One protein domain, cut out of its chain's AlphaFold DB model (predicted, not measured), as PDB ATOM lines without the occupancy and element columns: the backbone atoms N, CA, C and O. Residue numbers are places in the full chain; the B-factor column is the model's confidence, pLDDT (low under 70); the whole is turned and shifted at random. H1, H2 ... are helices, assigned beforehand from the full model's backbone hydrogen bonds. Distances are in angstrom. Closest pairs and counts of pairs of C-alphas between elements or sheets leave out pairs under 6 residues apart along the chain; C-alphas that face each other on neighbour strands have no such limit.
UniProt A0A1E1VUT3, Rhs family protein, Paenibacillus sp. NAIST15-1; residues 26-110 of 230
ATOM      1  N   ASP A  26     -39.328  25.258  42.907       68.81
ATOM      2  CA  ASP A  26     -39.827  25.269  41.545       68.81
ATOM      3  C   ASP A  26     -39.257  26.479  40.789       68.81
ATOM      4  O   ASP A  26     -38.697  26.315  39.706       68.81
ATOM      5  N   MET A  27     -39.243  27.670  41.409       83.50
ATOM      6  CA  MET A  27     -38.635  28.872  40.820       83.50
ATOM      7  C   MET A  27     -37.118  28.717  40.668       83.50
ATOM      8  O   MET A  27     -36.558  29.048  39.626       83.50
ATOM      9  N   ASN A  28     -36.437  28.139  41.661       83.38
ATOM     10  CA  ASN A  28     -34.998  27.884  41.559       83.38
ATOM     11  C   ASN A  28     -34.646  26.978  40.365       83.38
ATOM     12  O   ASN A  28     -33.633  27.192  39.694       83.38
ATOM     13  N   SER A  29     -35.485  25.973  40.106       83.44
ATOM     14  CA  SER A  29     -35.316  25.039  38.991       83.44
ATOM     15  C   SER A  29     -35.592  25.715  37.648       83.44
ATOM     16  O   SER A  29     -34.802  25.558  36.717       83.44
ATOM     17  N   ILE A  30     -36.637  26.547  37.565       89.62
ATOM     18  CA  ILE A  30     -36.945  27.353  36.372       89.62
ATOM     19  C   ILE A  30     -35.797  28.321  36.059       89.62
ATOM     20  O   ILE A  30     -35.359  28.404  34.912       89.62
ATOM     21  N   LEU A  31     -35.249  29.012  37.064       93.62
ATOM     22  CA  LEU A  31     -34.107  29.911  36.880       93.62
ATOM     23  C   LEU A  31     -32.846  29.151  36.444       93.62
ATOM     24  O   LEU A  31     -32.113  29.627  35.582       93.62
ATOM     25  N   ALA A  32     -32.595  27.957  36.999       91.38
ATOM     26  CA  ALA A  32     -31.473  27.104  36.582       91.38
ATOM     27  C   ALA A  32     -31.619  26.647  35.126       91.38
ATOM     28  O   ALA A  32     -30.645  26.644  34.378       91.38
ATOM     29  N   ALA A  33     -32.831  26.261  34.719       91.94
ATOM     30  CA  ALA A  33     -33.136  25.908  33.339       91.94
ATOM     31  C   ALA A  33     -32.964  27.111  32.404       91.94
ATOM     32  O   ALA A  33     -32.342  26.984  31.352       91.94
ATOM     33  N   THR A  34     -33.449  28.282  32.821       95.19
ATOM     34  CA  THR A  34     -33.364  29.532  32.055       95.19
ATOM     35  C   THR A  34     -31.920  29.966  31.830       95.19
ATOM     36  O   THR A  34     -31.565  30.351  30.724       95.19
ATOM     37  N   MET A  35     -31.052  29.814  32.832       95.25
ATOM     38  CA  MET A  35     -29.624  30.136  32.734       95.25
ATOM     39  C   MET A  35     -28.891  29.354  31.624       95.25
ATOM     40  O   MET A  35     -27.867  29.805  31.113       95.25
ATOM     41  N   LYS A  36     -29.409  28.183  31.224       93.50
ATOM     42  CA  LYS A  36     -28.860  27.382  30.113       93.50
ATOM     43  C   LYS A  36     -29.279  27.904  28.733       93.50
ATOM     44  O   LYS A  36     -28.752  27.437  27.727       93.50
ATOM     45  N   ILE A  37     -30.244  28.821  28.669       93.88
ATOM     46  CA  ILE A  37     -30.802  29.355  27.428       93.88
ATOM     47  C   ILE A  37     -30.039  30.625  27.060       93.88
ATOM     48  O   ILE A  37     -30.341  31.705  27.552       93.88
ATOM     49  N   THR A  38     -29.054  30.496  26.173       93.19
ATOM     50  CA  THR A  38     -28.142  31.598  25.814       93.19
ATOM     51  C   THR A  38     -28.407  32.228  24.446       93.19
ATOM     52  O   THR A  38     -27.657  33.096  24.008       93.19
ATOM     53  N   SER A  39     -29.465  31.803  23.748       93.88
ATOM     54  CA  SER A  39     -29.809  32.281  22.404       93.88
ATOM     55  C   SER A  39     -31.177  32.956  22.390       93.88
ATOM     56  O   SER A  39     -32.186  32.303  22.667       93.88
ATOM     57  N   THR A  40     -31.197  34.234  21.998       95.12
ATOM     58  CA  THR A  40     -32.405  35.070  21.850       95.12
ATOM     59  C   THR A  40     -33.381  34.539  20.804       95.12
ATOM     60  O   THR A  40     -34.580  34.758  20.919       95.12
ATOM     61  N   GLU A  41     -32.879  33.787  19.824       93.62
ATOM     62  CA  GLU A  41     -33.667  33.236  18.714       93.62
ATOM     63  C   GLU A  41     -34.381  31.928  19.077       93.62
ATOM     64  O   GLU A  41     -35.186  31.395  18.311       93.62
ATOM     65  N   SER A  42     -34.066  31.353  20.240       91.38
ATOM     66  CA  SER A  42     -34.654  30.083  20.643       91.38
ATOM     67  C   SER A  42     -36.081  30.272  21.158       91.38
ATOM     68  O   SER A  42     -36.374  31.164  21.952       91.38
ATOM     69  N   ARG A  43     -36.983  29.350  20.803       89.75
ATOM     70  CA  ARG A  43     -38.341  29.322  21.375       89.75
ATOM     71  C   ARG A  43     -38.329  29.196  22.906       89.75
ATOM     72  O   ARG A  43     -39.215  29.723  23.577       89.75
ATOM     73  N   ALA A  44     -37.313  28.527  23.449       91.50
ATOM     74  CA  ALA A  44     -37.083  28.423  24.881       91.50
ATOM     75  C   ALA A  44     -36.829  29.798  25.518       91.50
ATOM     76  O   ALA A  44     -37.362  30.054  26.591       91.50
ATOM     77  N   TYR A  45     -36.096  30.694  24.849       94.50
ATOM     78  CA  TYR A  45     -35.834  32.051  25.332       94.50
ATOM     79  C   TYR A  45     -37.116  32.865  25.435       94.50
ATOM     80  O   TYR A  45     -37.424  33.381  26.506       94.50
ATOM     81  N   SER A  46     -37.914  32.907  24.364       93.31
ATOM     82  CA  SER A  46     -39.192  33.624  24.383       93.31
ATOM     83  C   SER A  46     -40.145  33.049  25.430       93.31
ATOM     84  O   SER A  46     -40.848  33.802  26.099       93.31
ATOM     85  N   TYR A  47     -40.167  31.725  25.611       92.12
ATOM     86  CA  TYR A  47     -40.966  31.102  26.668       92.12
ATOM     87  C   TYR A  47     -40.475  31.494  28.067       92.12
ATOM     88  O   TYR A  47     -41.281  31.939  28.883       92.12
ATOM     89  N   ALA A  48     -39.169  31.392  28.326       94.19
ATOM     90  CA  ALA A  48     -38.559  31.759  29.600       94.19
ATOM     91  C   ALA A  48     -38.813  33.226  29.953       94.19
ATOM     92  O   ALA A  48     -39.189  33.528  31.083       94.19
ATOM     93  N   TYR A  49     -38.645  34.116  28.974       95.44
ATOM     94  CA  TYR A  49     -38.885  35.543  29.132       95.44
ATOM     95  C   TYR A  49     -40.337  35.811  29.515       95.44
ATOM     96  O   TYR A  49     -40.572  36.435  30.537       95.44
ATOM     97  N   ASN A  50     -41.305  35.300  28.745       92.88
ATOM     98  CA  ASN A  50     -42.729  35.539  29.008       92.88
ATOM     99  C   ASN A  50     -43.201  34.939  30.337       92.88
ATOM    100  O   ASN A  50     -44.057  35.513  31.006       92.88
ATOM    101  N   LEU A  51     -42.671  33.769  30.706       91.44
ATOM    102  CA  LEU A  51     -42.955  33.152  31.995       91.44
ATOM    103  C   LEU A  51     -42.437  34.043  33.125       91.44
ATOM    104  O   LEU A  51     -43.208  34.470  33.978       91.44
ATOM    105  N   LEU A  52     -41.139  34.343  33.120       93.62
ATOM    106  CA  LEU A  52     -40.510  35.071  34.215       93.62
ATOM    107  C   LEU A  52     -40.942  36.541  34.265       93.62
ATOM    108  O   LEU A  52     -41.130  37.057  35.357       93.62
ATOM    109  N   SER A  53     -41.174  37.214  33.139       94.25
ATOM    110  CA  SER A  53     -41.640  38.606  33.157       94.25
ATOM    111  C   SER A  53     -42.994  38.732  33.850       94.25
ATOM    112  O   SER A  53     -43.198  39.650  34.637       94.25
ATOM    113  N   ARG A  54     -43.894  37.763  33.640       89.56
ATOM    114  CA  ARG A  54     -45.175  37.697  34.346       89.56
ATOM    115  C   ARG A  54     -45.010  37.374  35.829       89.56
ATOM    116  O   ARG A  54     -45.652  38.019  36.647       89.56
ATOM    117  N   GLU A  55     -44.171  36.400  36.177       85.69
ATOM    118  CA  GLU A  55     -43.953  36.026  37.584       85.69
ATOM    119  C   GLU A  55     -43.321  37.145  38.412       85.69
ATOM    120  O   GLU A  55     -43.551  37.232  39.616       85.69
ATOM    121  N   TYR A  56     -42.520  37.997  37.776       91.06
ATOM    122  CA  TYR A  56     -41.814  39.091  38.433       91.06
ATOM    123  C   TYR A  56     -42.453  40.463  38.193       91.06
ATOM    124  O   TYR A  56     -41.882  41.461  38.628       91.06
ATOM    125  N   ALA A  57     -43.629  40.533  37.560       90.56
ATOM    126  CA  ALA A  57     -44.290  41.797  37.223       90.56
ATOM    127  C   ALA A  57     -44.589  42.670  38.458       90.56
ATOM    128  O   ALA A  57     -44.493  43.891  38.390       90.56
ATOM    129  N   ASP A  58     -44.892  42.044  39.600       86.62
ATOM    130  CA  ASP A  58     -45.129  42.735  40.877       86.62
ATOM    131  C   ASP A  58     -43.844  42.934  41.710       86.62
ATOM    132  O   ASP A  58     -43.884  43.500  42.804       86.62
ATOM    133  N   VAL A  59     -42.701  42.435  41.224       88.94
ATOM    134  CA  VAL A  59     -41.404  42.452  41.924       88.94
ATOM    135  C   VAL A  59     -40.452  43.481  41.312       88.94
ATOM    136  O   VAL A  59     -39.712  44.143  42.041       88.94
ATOM    137  N   TYR A  60     -40.461  43.628  39.987       93.06
ATOM    138  CA  TYR A  60     -39.568  44.522  39.257       93.06
ATOM    139  C   TYR A  60     -40.315  45.329  38.200       93.06
ATOM    140  O   TYR A  60     -41.264  44.849  37.590       93.06
ATOM    141  N   ASP A  61     -39.801  46.524  37.911       95.00
ATOM    142  CA  ASP A  61     -40.075  47.172  36.633       95.00
ATOM    143  C   ASP A  61     -39.396  46.426  35.466       95.00
ATOM    144  O   ASP A  61     -38.439  45.660  35.650       95.00
ATOM    145  N   ASP A  62     -39.867  46.700  34.248       94.38
ATOM    146  CA  ASP A  62     -39.376  46.063  33.024       94.38
ATOM    147  C   ASP A  62     -37.863  46.232  32.833       94.38
ATOM    148  O   ASP A  62     -37.184  45.306  32.393       94.38
ATOM    149  N   ASN A  63     -37.292  47.390  33.177       96.69
ATOM    150  CA  ASN A  63     -35.868  47.652  32.960       96.69
ATOM    151  C   ASN A  63     -35.003  46.794  33.884       96.69
ATOM    152  O   ASN A  63     -34.017  46.192  33.444       96.69
ATOM    153  N   ARG A  64     -35.372  46.720  35.166       96.56
ATOM    154  CA  ARG A  64     -34.671  45.903  36.154       96.56
ATOM    155  C   ARG A  64     -34.810  44.422  35.829       96.56
ATOM    156  O   ARG A  64     -33.801  43.712  35.880       96.56
ATOM    157  N   PHE A  65     -36.009  43.973  35.457       97.44
ATOM    158  CA  PHE A  65     -36.232  42.595  35.034       97.44
ATOM    159  C   PHE A  65     -35.394  42.250  33.796       97.44
ATOM    160  O   PHE A  65     -34.619  41.298  33.837       97.44
ATOM    161  N   ASN A  66     -35.462  43.060  32.736       97.56
ATOM    162  CA  ASN A  66     -34.728  42.827  31.489       97.56
ATOM    163  C   ASN A  66     -33.216  42.783  31.699       97.56
ATOM    164  O   ASN A  66     -32.522  41.964  31.095       97.56
ATOM    165  N   TYR A  67     -32.696  43.631  32.589       97.44
ATOM    166  CA  TYR A  67     -31.290  43.612  32.968       97.44
ATOM    167  C   TYR A  67     -30.887  42.289  33.633       97.44
ATOM    168  O   TYR A  67     -29.915  41.661  33.208       97.44
ATOM    169  N   LEU A  68     -31.632  41.851  34.655       97.88
ATOM    170  CA  LEU A  68     -31.344  40.606  35.373       97.88
ATOM    171  C   LEU A  68     -31.543  39.381  34.479       97.88
ATOM    172  O   LEU A  68     -30.693  38.495  34.465       97.88
ATOM    173  N   PHE A  69     -32.621  39.354  33.695       97.81
ATOM    174  CA  PHE A  69     -32.897  38.288  32.743       97.81
ATOM    175  C   PHE A  69     -31.786  38.191  31.696       97.81
ATOM    176  O   PHE A  69     -31.220  37.118  31.520       97.81
ATOM    177  N   GLY A  70     -31.383  39.311  31.086       97.88
ATOM    178  CA  GLY A  70     -30.293  39.328  30.110       97.88
ATOM    179  C   GLY A  70     -28.957  38.852  30.690       97.88
ATOM    180  O   GLY A  70     -28.190  38.184  29.999       97.88
ATOM    181  N   LEU A  71     -28.653  39.163  31.955       97.94
ATOM    182  CA  LEU A  71     -27.457  38.629  32.619       97.94
ATOM    183  C   LEU A  71     -27.574  37.127  32.898       97.94
ATOM    184  O   LEU A  71     -26.611  36.400  32.659       97.94
ATOM    185  N   LEU A  72     -28.738  36.666  33.369       97.62
ATOM    186  CA  LEU A  72     -29.036  35.254  33.627       97.62
ATOM    187  C   LEU A  72     -28.832  34.401  32.369       97.62
ATOM    188  O   LEU A  72     -28.202  33.350  32.435       97.62
ATOM    189  N   THR A  73     -29.340  34.869  31.230       97.00
ATOM    190  CA  THR A  73     -29.249  34.190  29.930       97.00
ATOM    191  C   THR A  73     -27.964  34.519  29.173       97.00
ATOM    192  O   THR A  73     -27.745  33.992  28.090       97.00
ATOM    193  N   GLN A  74     -27.095  35.380  29.711       96.88
ATOM    194  CA  GLN A  74     -25.893  35.869  29.023       96.88
ATOM    195  C   GLN A  74     -26.184  36.522  27.655       96.88
ATOM    196  O   GLN A  74     -25.347  36.493  26.754       96.88
ATOM    197  N   THR A  75     -27.363  37.130  27.507       96.44
ATOM    198  CA  THR A  75     -27.804  37.879  26.316       96.44
ATOM    199  C   THR A  75     -27.842  39.390  26.558       96.44
ATOM    200  O   THR A  75     -28.321  40.150  25.720       96.44
ATOM    201  N   SER A  76     -27.347  39.843  27.711       94.12
ATOM    202  CA  SER A  76     -27.291  41.254  28.073       94.12
ATOM    203  C   SER A  76     -26.396  42.051  27.122       94.12
ATOM    204  O   SER A  76     -25.374  41.548  26.655       94.12
ATOM    205  N   ALA A  77     -26.720  43.331  26.924       91.56
ATOM    206  CA  ALA A  77     -25.805  44.299  26.311       91.56
ATOM    207  C   ALA A  77     -24.599  44.632  27.219       91.56
ATOM    208  O   ALA A  77     -23.620  45.226  26.772       91.56
ATOM    209  N   TYR A  78     -24.671  44.264  28.502       89.44
ATOM    210  CA  TYR A  78     -23.599  44.433  29.480       89.44
ATOM    211  C   TYR A  78     -22.675  43.205  29.522       89.44
ATOM    212  O   TYR A  78     -22.865  42.223  28.810       89.44
ATOM    213  N   LYS A  79     -21.640  43.245  30.372       92.00
ATOM    214  CA  LYS A  79     -20.654  42.160  30.481       92.00
ATOM    215  C   LYS A  79     -21.326  40.828  30.837       92.00
ATOM    216  O   LYS A  79     -21.765  40.637  31.970       92.00
ATOM    217  N   ASN A  80     -21.302  39.881  29.905       94.75
ATOM    218  CA  ASN A  80     -21.794  38.523  30.115       94.75
ATOM    219  C   ASN A  80     -20.680  37.630  30.676       94.75
ATOM    220  O   ASN A  80     -19.552  37.632  30.185       94.75
ATOM    221  N   SER A  81     -20.975  36.914  31.761       95.50
ATOM    222  CA  SER A  81     -20.080  35.914  32.349       95.50
ATOM    223  C   SER A  81     -20.859  34.979  33.267       95.50
ATOM    224  O   SER A  81     -21.882  35.387  33.817       95.50
ATOM    225  N   ALA A  82     -20.339  33.770  33.507       92.56
ATOM    226  CA  ALA A  82     -20.939  32.812  34.442       92.56
ATOM    227  C   ALA A  82     -21.191  33.435  35.827       92.56
ATOM    228  O   ALA A  82     -22.296  33.350  36.346       92.56
ATOM    229  N   ARG A  83     -20.218  34.190  36.357       93.69
ATOM    230  CA  ARG A  83     -20.352  34.904  37.638       93.69
ATOM    231  C   ARG A  83     -21.506  35.911  37.641       93.69
ATOM    232  O   ARG A  83     -22.185  36.054  38.652       93.69
ATOM    233  N   ASN A  84     -21.714  36.626  36.535       95.19
ATOM    234  CA  ASN A  84     -22.808  37.594  36.438       95.19
ATOM    235  C   ASN A  84     -24.166  36.899  36.293       95.19
ATOM    236  O   ASN A  84     -25.138  37.360  36.885       95.19
ATOM    237  N   ALA A  85     -24.223  35.784  35.563       95.38
ATOM    238  CA  ALA A  85     -25.420  34.959  35.463       95.38
ATOM    239  C   ALA A  85     -25.791  34.331  36.820       95.38
ATOM    240  O   ALA A  85     -26.953  34.382  37.219       95.38
ATOM    241  N   ASP A  86     -24.806  33.830  37.576       93.75
ATOM    242  CA  ASP A  86     -24.996  33.296  38.932       93.75
ATOM    243  C   ASP A  86     -25.517  34.367  39.894       93.75
ATOM    244  O   ASP A  86     -26.440  34.126  40.673       93.75
ATOM    245  N   TRP A  87     -24.951  35.573  39.821       95.12
ATOM    246  CA  TRP A  87     -25.417  36.707  40.612       95.12
ATOM    247  C   TRP A  87     -26.861  37.090  40.260       95.12
ATOM    248  O   TRP A  87     -27.681  37.248  41.163       95.12
ATOM    249  N   ALA A  88     -27.197  37.178  38.970       96.25
ATOM    250  CA  ALA A  88     -28.552  37.498  38.526       96.25
ATOM    251  C   ALA A  88     -29.562  36.432  38.975       96.25
ATOM    252  O   ALA A  88     -30.621  36.761  39.506       96.25
ATOM    253  N   ARG A  89     -29.206  35.149  38.845       94.06
ATOM    254  CA  ARG A  89     -29.987  34.017  39.359       94.06
ATOM    255  C   ARG A  89     -30.242  34.133  40.863       94.06
ATOM    256  O   ARG A  89     -31.370  33.915  41.303       94.06
ATOM    257  N   ALA A  90     -29.210  34.459  41.642       88.94
ATOM    258  CA  ALA A  90     -29.323  34.609  43.090       88.94
ATOM    259  C   ALA A  90     -30.224  35.789  43.479       88.94
ATOM    260  O   ALA A  90     -31.016  35.660  44.412       88.94
ATOM    261  N   GLU A  91     -30.137  36.910  42.760       92.25
ATOM    262  CA  GLU A  91     -30.975  38.085  43.009       92.25
ATOM    263  C   GLU A  91     -32.450  37.806  42.691       92.25
ATOM    264  O   GLU A  91     -33.300  38.003  43.558       92.25
ATOM    265  N   LEU A  92     -32.742  37.236  41.514       92.62
ATOM    266  CA  LEU A  92     -34.099  36.828  41.126       92.62
ATOM    267  C   LEU A  92     -34.710  35.883  42.175       92.62
ATOM    268  O   LEU A  92     -35.788  36.137  42.709       92.62
ATOM    269  N   ALA A  93     -33.983  34.824  42.549       87.88
ATOM    270  CA  ALA A  93     -34.456  33.856  43.536       87.88
ATOM    271  C   ALA A  93     -34.718  34.496  44.912       87.88
ATOM    272  O   ALA A  93     -35.708  34.177  45.577       87.88
ATOM    273  N   LYS A  94     -33.832  35.394  45.349       85.25
ATOM    274  CA  LYS A  94     -33.933  36.097  46.630       85.25
ATOM    275  C   LYS A  94     -35.154  37.013  46.677       85.25
ATOM    276  O   LYS A  94     -35.884  36.975  47.668       85.25
ATOM    277  N   ASP A  95     -35.378  37.806  45.637       86.31
ATOM    278  CA  ASP A  95     -36.451  38.799  45.626       86.31
ATOM    279  C   ASP A  95     -37.823  38.139  45.445       86.31
ATOM    280  O   ASP A  95     -38.763  38.492  46.155       86.31
ATOM    281  N   TYR A  96     -37.916  37.080  44.630       83.44
ATOM    282  CA  TYR A  96     -39.128  36.257  44.526       83.44
ATOM    283  C   TYR A  96     -39.536  35.653  45.873       83.44
ATOM    284  O   TYR A  96     -40.708  35.664  46.257       83.44
ATOM    285  N   SER A  97     -38.552  35.141  46.614       76.31
ATOM    286  CA  SER A  97     -38.769  34.552  47.937       76.31
ATOM    287  C   SER A  97     -39.253  35.591  48.944       76.31
ATOM    288  O   SER A  97     -40.186  35.328  49.698       76.31
ATOM    289  N   LYS A  98     -38.646  36.784  48.933       78.44
ATOM    290  CA  LYS A  98     -39.039  37.899  49.799       78.44
ATOM    291  C   LYS A  98     -40.480  38.340  49.519       78.44
ATOM    292  O   LYS A  98     -41.267  38.436  50.456       78.44
ATOM    293  N   TRP A  99     -40.839  38.523  48.250       76.81
ATOM    294  CA  TRP A  99     -42.193  38.915  47.845       76.81
ATOM    295  C   TRP A  99     -43.251  37.890  48.289       76.81
ATOM    296  O   TRP A  99     -44.247  38.255  48.914       76.81
ATOM    297  N   HIS A 100     -42.996  36.589  48.095       70.94
ATOM    298  CA  HIS A 100     -43.902  35.528  48.567       70.94
ATOM    299  C   HIS A 100     -44.046  35.496  50.092       70.94
ATOM    300  O   HIS A 100     -45.133  35.216  50.604       70.94
ATOM    301  N   GLN A 101     -42.965  35.760  50.830       68.44
ATOM    302  CA  GLN A 101     -43.000  35.836  52.291       68.44
ATOM    303  C   GLN A 101     -43.839  37.020  52.777       68.44
ATOM    304  O   GLN A 101     -44.642  36.855  53.694       68.44
ATOM    305  N   GLU A 102     -43.676  38.190  52.161       65.75
ATOM    306  CA  GLU A 102     -44.422  39.402  52.506       65.75
ATOM    307  C   GLU A 102     -45.919  39.237  52.227       65.75
ATOM    308  O   GLU A 102     -46.732  39.531  53.105       65.75
ATOM    309  N   ILE A 103     -46.289  38.669  51.073       64.25
ATOM    310  CA  ILE A 103     -47.686  38.347  50.751       64.25
ATOM    311  C   ILE A 103     -48.252  37.338  51.742       64.25
ATOM    312  O   ILE A 103     -49.306  37.581  52.323       64.25
ATOM    313  N   SER A 104     -47.541  36.237  51.997       61.53
ATOM    314  CA  SER A 104     -48.010  35.207  52.932       61.53
ATOM    315  C   SER A 104     -48.236  35.775  54.337       61.53
ATOM    316  O   SER A 104     -49.191  35.402  55.019       61.53
ATOM    317  N   PHE A 105     -47.373  36.691  54.783       52.34
ATOM    318  CA  PHE A 105     -47.516  37.361  56.071       52.34
ATOM    319  C   PHE A 105     -48.688  38.351  56.083       52.34
ATOM    320  O   PHE A 105     -49.458  38.368  57.043       52.34
ATOM    321  N   ALA A 106     -48.861  39.134  55.017       53.44
ATOM    322  CA  ALA A 106     -49.989  40.048  54.870       53.44
ATOM    323  C   ALA A 106     -51.330  39.295  54.824       53.44
ATOM    324  O   ALA A 106     -52.270  39.686  55.512       53.44
ATOM    325  N   GLU A 107     -51.409  38.178  54.099       54.94
ATOM    326  CA  GLU A 107     -52.574  37.288  54.083       54.94
ATOM    327  C   GLU A 107     -52.842  36.674  55.458       54.94
ATOM    328  O   GLU A 107     -53.992  36.624  55.900       54.94
ATOM    329  N   ALA A 108     -51.795  36.232  56.161       54.06
ATOM    330  CA  ALA A 108     -51.925  35.721  57.519       54.06
ATOM    331  C   ALA A 108     -52.497  36.797  58.453       54.06
ATOM    332  O   ALA A 108     -53.481  36.529  59.137       54.06
ATOM    333  N   LEU A 109     -51.965  38.022  58.428       53.16
ATOM    334  CA  LEU A 109     -52.490  39.149  59.204       53.16
ATOM    335  C   LEU A 109     -53.929  39.514  58.818       53.16
ATOM    336  O   LEU A 109     -54.771  39.675  59.699       53.16
ATOM    337  N   ALA A 110     -54.241  39.587  57.524       57.53
ATOM    338  CA  ALA A 110     -55.593  39.863  57.041       57.53
ATOM    339  C   ALA A 110     -56.590  38.775  57.480       57.53
ATOM    340  O   ALA A 110     -57.731  39.077  57.828       57.53
TER     341      ALA A 110
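This is residues 26 to 110 of the 230 residues of the protein "Rhs family protein" of Paenibacillus sp. NAIST15-1 (UniProt A0A1E1VUT3). What would a first look at this model show? One long helix, H4, makes the long axis; H1 and H3 pack on its first part, and H2 lies beyond them on the side away from H4. The last stretch of H4, residues 101 to 110, sticks out from this four-helix body. What is it made of? The printed part has 85 residues with four named helices, in the order H1, H2, H3, H4, and no named strand; the class is all helix. How large and how dense is it? It is compact, with a radius of gyration of the C-alphas of 13.4 A, yet elongated, spanning 44 by 25 by 23 A.

Where does the longest helix run? H4, residues 82 to 110, goes from C-alpha 82 at (-20.939, 32.812, 34.442) to C-alpha 110 at (-55.593, 39.863, 57.041), 42.0 A. Where are the other helices? H1, residues 26 to 35, begins with C-alpha 26 at (-39.827, 25.269, 41.545) and measures 14.3 A. H2, residues 43 to 55, measures 18.4 A, and H3, residues 62 to 72, measures 15.0 A.

What touches H4? With residues 84 to 92 alone it touches H3 at a steep tilt of 48 degrees, opposite ways; the closest C-alphas, of Leu 72 and Ala 85, are 4.1 A apart. With residues 85 to 93 alone it touches H1 at a shallow tilt of 23 degrees, opposite ways, the closest C-alphas being those of Asn 28 and Ala 93, 6.3 A. Where is H2? With residues 49 to 53 alone it only just touches H3, with 3 pairs of C-alphas within 8 A, the closest being those of Ser 53 and Phe 65, 7.0 A; the tilt is steep, 47 degrees, opposite ways. H2 and H1 are close but not clearly touching, with the C-alphas of Thr 34 and Ala 48 closest at 6.2 A, while H2 and H4 are only just apart, 8.5 A at the closest. How do the helices pack, and what do their backbones show? The packing is only just mostly crossed, with 1 of 3 touching pairs at a shallow tilt. In H1, H2, H3 and H4 every O i to N i+4 pair is within hydrogen-bond range.

How far does the whole reach? The two C-alphas farthest apart, of Glu 41 and Leu 109, are 45.0 A apart; without residues 101 to 110, which stand free, the body spans 30 by 25 by 23 A. Is anything missing or long between helices? The printed part has no cut, and its three links are short. Where is confidence low? The mean pLDDT of the printed part is 87.7, and residue 26 and residues 101 to 110 are under 70.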